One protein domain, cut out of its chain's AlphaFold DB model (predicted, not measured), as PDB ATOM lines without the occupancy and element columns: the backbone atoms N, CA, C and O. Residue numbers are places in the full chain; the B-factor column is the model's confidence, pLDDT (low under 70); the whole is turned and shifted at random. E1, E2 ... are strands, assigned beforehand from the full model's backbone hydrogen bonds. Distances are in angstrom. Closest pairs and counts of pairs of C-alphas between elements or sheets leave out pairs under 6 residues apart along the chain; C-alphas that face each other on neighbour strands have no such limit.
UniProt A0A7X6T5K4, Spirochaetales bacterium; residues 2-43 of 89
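What this domain is: This is residues 2 to 43 of the 89 residues of a protein of Spirochaetales bacterium (UniProt A0A7X6T5K4). With little regular structure, the printed part is one two-stranded hairpin, E1 and E2, with a long unnamed stretch, residues 2 to 15, leading into E1. After E2 the strand path turns back in a short antiparallel pairing of residues 34 to 35 with 38 to 39. The 42 printed residues hold no named helix and two named strands, E1 then E2, antiparallel; the class is all strand, with only 11 residues in named elements. The whole is loose, with a radius of gyration of the C-alphas of 11.6 A and spans of 29 by 20 by 15 A.

How they stand to each other: E1, residues 16 to 20, and E2, residues 30 to 35, form a hairpin, antiparallel at 168 degrees. C-alphas 20 and 30 face each other at 4.3 A. N 17 and O 34 are within hydrogen-bond range at 2.9 A, as are N 31 and O 19 at 2.8 A.

Where its parts are: E2 is 14.0 A long from first to last C-alpha and ends at C-alpha 35, (-16.345, 47.984, -17.039). E1, 12.9 A long, begins at C-alpha 16, (-19.076, 46.468, -13.662).

The domain as a whole: The farthest C-alphas, of Ser 6 and Asn 43, are 32.5 A apart. The printed part has no cut, and the link E1 to E2 is short. Residues 2 to 4 have pLDDT under 70.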
ATOM      1  N   ARG A   2     -16.240  48.186   5.346       69.62
ATOM      2  CA  ARG A   2     -16.734  47.552   6.586       69.62
ATOM      3  C   ARG A   2     -16.891  46.027   6.478       69.62
ATOM      4  O   ARG A   2     -17.381  45.401   7.397       69.62
ATOM      5  N   LEU A   3     -16.457  45.410   5.370       65.94
ATOM      6  CA  LEU A   3     -16.433  43.944   5.266       65.94
ATOM      7  C   LEU A   3     -15.544  43.356   6.380       65.94
ATOM      8  O   LEU A   3     -14.432  43.877   6.562       65.94
ATOM      9  N   PRO A   4     -15.974  42.268   7.050       67.19
ATOM     10  CA  PRO A   4     -17.063  41.357   6.664       67.19
ATOM     11  C   PRO A   4     -18.460  41.670   7.237       67.19
ATOM     12  O   PRO A   4     -19.354  40.850   7.048       67.19
ATOM     13  N   ASP A   5     -18.659  42.801   7.913       76.81
ATOM     14  CA  ASP A   5     -19.940  43.124   8.549       76.81
ATOM     15  C   ASP A   5     -21.064  43.265   7.515       76.81
ATOM     16  O   ASP A   5     -20.850  43.734   6.390       76.81
ATOM     17  N   SER A   6     -22.285  42.892   7.913       74.12
ATOM     18  CA  SER A   6     -23.477  43.156   7.110       74.12
ATOM     19  C   SER A   6     -23.704  44.664   7.047       74.12
ATOM     20  O   SER A   6     -24.080  45.288   8.037       74.12
ATOM     21  N   ASN A   7     -23.458  45.251   5.879       75.94
ATOM     22  CA  ASN A   7     -23.671  46.667   5.618       75.94
ATOM     23  C   ASN A   7     -24.514  46.829   4.350       75.94
ATOM     24  O   ASN A   7     -24.136  46.316   3.295       75.94
ATOM     25  N   GLY A   8     -25.615  47.578   4.449       81.00
ATOM     26  CA  GLY A   8     -26.471  47.913   3.308       81.00
ATOM     27  C   GLY A   8     -25.766  48.775   2.257       81.00
ATOM     28  O   GLY A   8     -26.120  48.712   1.087       81.00
ATOM     29  N   GLY A   9     -24.706  49.490   2.646       84.12
ATOM     30  CA  GLY A   9     -23.932  50.338   1.740       84.12
ATOM     31  C   GLY A   9     -23.011  49.599   0.768       84.12
ATOM     32  O   GLY A   9     -22.145  50.230   0.169       84.12
ATOM     33  N   PHE A  10     -23.108  48.270   0.626       86.56
ATOM     34  CA  PHE A  10     -22.381  47.566  -0.431       86.56
ATOM     35  C   PHE A  10     -23.152  47.677  -1.762       86.56
ATOM     36  O   PHE A  10     -24.254  47.135  -1.870       86.56
ATOM     37  N   PRO A  11     -22.600  48.342  -2.792       88.44
ATOM     38  CA  PRO A  11     -23.337  48.659  -4.000       88.44
ATOM     39  C   PRO A  11     -23.469  47.416  -4.874       88.44
ATOM     40  O   PRO A  11     -22.485  46.743  -5.191       88.44
ATOM     41  N   GLN A  12     -24.693  47.152  -5.314       90.12
ATOM     42  CA  GLN A  12     -24.933  46.276  -6.453       90.12
ATOM     43  C   GLN A  12     -24.588  47.038  -7.731       90.12
ATOM     44  O   GLN A  12     -24.801  48.246  -7.824       90.12
ATOM     45  N   THR A  13     -24.018  46.345  -8.713       92.81
ATOM     46  CA  THR A  13     -23.462  46.998  -9.904       92.81
ATOM     47  C   THR A  13     -23.964  46.321 -11.167       92.81
ATOM     48  O   THR A  13     -24.160  45.108 -11.193       92.81
ATOM     49  N   ALA A  14     -24.163  47.110 -12.219       94.19
ATOM     50  CA  ALA A  14     -24.472  46.630 -13.557       94.19
ATOM     51  C   ALA A  14     -23.313  46.995 -14.482       94.19
ATOM     52  O   ALA A  14     -22.748  48.082 -14.367       94.19
ATOM     53  N   ASN A  15     -22.944  46.087 -15.389       93.69
ATOM     54  CA  ASN A  15     -21.841  46.267 -16.341       93.69
ATOM     55  C   ASN A  15     -20.457  46.528 -15.715       93.69
ATOM     56  O   ASN A  15     -19.504  46.830 -16.437       93.69
ATOM     57  N   MET A  16     -20.328  46.372 -14.397       95.56
ATOM     58  CA  MET A  16     -19.076  46.468 -13.662       95.56
ATOM     59  C   MET A  16     -18.826  45.163 -12.908       95.56
ATOM     60  O   MET A  16     -19.737  44.600 -12.312       95.56
ATOM     61  N   ALA A  17     -17.589  44.674 -12.937       94.62
ATOM     62  CA  ALA A  17     -17.165  43.517 -12.158       94.62
ATOM     63  C   ALA A  17     -15.953  43.889 -11.306       94.62
ATOM     64  O   ALA A  17     -14.972  44.437 -11.812       94.62
ATOM     65  N   ILE A  18     -16.018  43.578 -10.011       93.31
ATOM     66  CA  ILE A  18     -14.968  43.892  -9.042       93.31
ATOM     67  C   ILE A  18     -14.400  42.586  -8.499       93.31
ATOM     68  O   ILE A  18     -15.102  41.803  -7.864       93.31
ATOM     69  N   VAL A  19     -13.102  42.380  -8.701       93.19
ATOM     70  CA  VAL A  19     -12.343  41.331  -8.018       93.19
ATOM     71  C   VAL A  19     -11.674  41.966  -6.813       93.19
ATOM     72  O   VAL A  19     -10.912  42.926  -6.958       93.19
ATOM     73  N   TYR A  20     -11.934  41.433  -5.623       92.75
ATOM     74  CA  TYR A  20     -11.366  41.941  -4.380       92.75
ATOM     75  C   TYR A  20     -10.873  40.805  -3.478       92.75
ATOM     76  O   TYR A  20     -11.329  39.670  -3.577       92.75
ATOM     77  N   SER A  21      -9.941  41.117  -2.578       93.00
ATOM     78  CA  SER A  21      -9.495  40.217  -1.512       93.00
ATOM     79  C   SER A  21      -9.959  40.740  -0.158       93.00
ATOM     80  O   SER A  21      -9.607  41.853   0.239       93.00
ATOM     81  N   ARG A  22     -10.723  39.922   0.576       89.88
ATOM     82  CA  ARG A  22     -11.168  40.238   1.947       89.88
ATOM     83  C   ARG A  22     -10.039  40.211   2.979       89.88
ATOM     84  O   ARG A  22     -10.209  40.768   4.055       89.88
ATOM     85  N   PHE A  23      -8.915  39.577   2.641       91.06
ATOM     86  CA  PHE A  23      -7.732  39.463   3.498       91.06
ATOM     87  C   PHE A  23      -6.767  40.643   3.343       91.06
ATOM     88  O   PHE A  23      -5.789  40.731   4.069       91.06
ATOM     89  N   SER A  24      -7.001  41.536   2.376       93.75
ATOM     90  CA  SER A  24      -6.220  42.767   2.249       93.75
ATOM     91  C   SER A  24      -6.751  43.865   3.173       93.75
ATOM     92  O   SER A  24      -7.954  43.933   3.460       93.75
ATOM     93  N   GLU A  25      -5.848  44.762   3.564       92.38
ATOM     94  CA  GLU A  25      -6.164  45.930   4.385       92.38
ATOM     95  C   GLU A  25      -7.278  46.795   3.774       92.38
ATOM     96  O   GLU A  25      -7.382  46.898   2.540       92.38
ATOM     97  N   PRO A  26      -8.127  47.440   4.599       89.25
ATOM     98  CA  PRO A  26      -9.092  48.424   4.123       89.25
ATOM     99  C   PRO A  26      -8.421  49.471   3.217       89.25
ATOM    100  O   PRO A  26      -7.360  49.991   3.530       89.25
ATOM    101  N   GLY A  27      -9.036  49.763   2.067       90.25
ATOM    102  CA  GLY A  27      -8.446  50.625   1.031       90.25
ATOM    103  C   GLY A  27      -7.669  49.858  -0.047       90.25
ATOM    104  O   GLY A  27      -7.715  50.248  -1.205       90.25
ATOM    105  N   ASN A  28      -7.101  48.690   0.280       93.69
ATOM    106  CA  ASN A  28      -6.279  47.873  -0.632       93.69
ATOM    107  C   ASN A  28      -6.944  46.550  -1.055       93.69
ATOM    108  O   ASN A  28      -6.291  45.604  -1.519       93.69
ATOM    109  N   ARG A  29      -8.268  46.457  -0.875       94.12
ATOM    110  CA  ARG A  29      -9.044  45.238  -1.144       94.12
ATOM    111  C   ARG A  29      -9.304  45.002  -2.625       94.12
ATOM    112  O   ARG A  29      -9.344  43.845  -3.027       94.12
ATOM    113  N   ILE A  30      -9.452  46.046  -3.435       93.62
ATOM    114  CA  ILE A  30      -9.749  45.918  -4.869       93.62
ATOM    115  C   ILE A  30      -8.488  45.464  -5.616       93.62
ATOM    116  O   ILE A  30      -7.433  46.074  -5.484       93.62
ATOM    117  N   LYS A  31      -8.594  44.378  -6.387       94.88
ATOM    118  CA  LYS A  31      -7.502  43.817  -7.206       94.88
ATOM    119  C   LYS A  31      -7.710  44.052  -8.695       94.88
ATOM    120  O   LYS A  31      -6.741  44.171  -9.437       94.88
ATOM    121  N   ARG A  32      -8.966  44.094  -9.139       95.38
ATOM    122  CA  ARG A  32      -9.325  44.382 -10.529       95.38
ATOM    123  C   ARG A  32     -10.723  44.973 -10.594       95.38
ATOM    124  O   ARG A  32     -11.609  44.516  -9.876       95.38
ATOM    125  N   VAL A  33     -10.910  45.932 -11.492       95.94
ATOM    126  CA  VAL A  33     -12.224  46.456 -11.874       95.94
ATOM    127  C   VAL A  33     -12.347  46.341 -13.384       95.94
ATOM    128  O   VAL A  33     -11.436  46.735 -14.116       95.94
ATOM    129  N   LEU A  34     -13.462  45.775 -13.837       96.44
ATOM    130  CA  LEU A  34     -13.831  45.697 -15.241       96.44
ATOM    131  C   LEU A  34     -15.099  46.515 -15.468       96.44
ATOM    132  O   LEU A  34     -16.038  46.381 -14.690       96.44
ATOM    133  N   ILE A  35     -15.147  47.295 -16.546       96.19
ATOM    134  CA  ILE A  35     -16.345  47.984 -17.039       96.19
ATOM    135  C   ILE A  35     -16.606  47.472 -18.455       96.19
ATOM    136  O   ILE A  35     -15.715  47.513 -19.304       96.19
ATOM    137  N   ASN A  36     -17.803  46.942 -18.716       94.81
ATOM    138  CA  ASN A  36     -18.153  46.287 -19.985       94.81
ATOM    139  C   ASN A  36     -17.129  45.209 -20.407       94.81
ATOM    140  O   ASN A  36     -16.742  45.116 -21.572       94.81
ATOM    141  N   GLY A  37     -16.622  44.437 -19.440       95.62
ATOM    142  CA  GLY A  37     -15.627  43.380 -19.668       95.62
ATOM    143  C   GLY A  37     -14.190  43.861 -19.913       95.62
ATOM    144  O   GLY A  37     -13.296  43.029 -20.047       95.62
ATOM    145  N   LYS A  38     -13.933  45.174 -19.933       96.50
ATOM    146  CA  LYS A  38     -12.596  45.758 -20.130       96.50
ATOM    147  C   LYS A  38     -12.038  46.300 -18.821       96.50
ATOM    148  O   LYS A  38     -12.792  46.844 -18.020       96.50
ATOM    149  N   SER A  39     -10.728  46.175 -18.609       96.88
ATOM    150  CA  SER A  39     -10.057  46.796 -17.460       96.88
ATOM    151  C   SER A  39     -10.323  48.296 -17.421       96.88
ATOM    152  O   SER A  39     -10.278  48.958 -18.459       96.88
ATOM    153  N   VAL A  40     -10.602  48.817 -16.225       95.81
ATOM    154  CA  VAL A  40     -10.760  50.258 -16.020       95.81
ATOM    155  C   VAL A  40      -9.454  50.985 -16.359       95.81
ATOM    156  O   VAL A  40      -8.373  50.541 -15.971       95.81
ATOM    157  N   ASP A  41      -9.562  52.098 -17.078       95.88
ATOM    158  CA  ASP A  41      -8.466  53.037 -17.288       95.88
ATOM    159  C   ASP A  41      -8.562  54.130 -16.225       95.88
ATOM    160  O   ASP A  41      -9.535  54.879 -16.163       95.88
ATOM    161  N   VAL A  42      -7.546  54.223 -15.372       93.19
ATOM    162  CA  VAL A  42      -7.514  55.175 -14.253       93.19
ATOM    163  C   VAL A  42      -7.438  56.637 -14.699       93.19
ATOM    164  O   VAL A  42      -7.754  57.521 -13.907       93.19
ATOM    165  N   ASN A  43      -7.040  56.895 -15.946       96.25
ATOM    166  CA  ASN A  43      -6.933  58.242 -16.505       96.25
ATOM    167  C   ASN A  43      -8.166  58.637 -17.332       96.25
ATOM    168  O   ASN A  43      -8.294  59.793 -17.743       96.25
TER     169      ASN A  43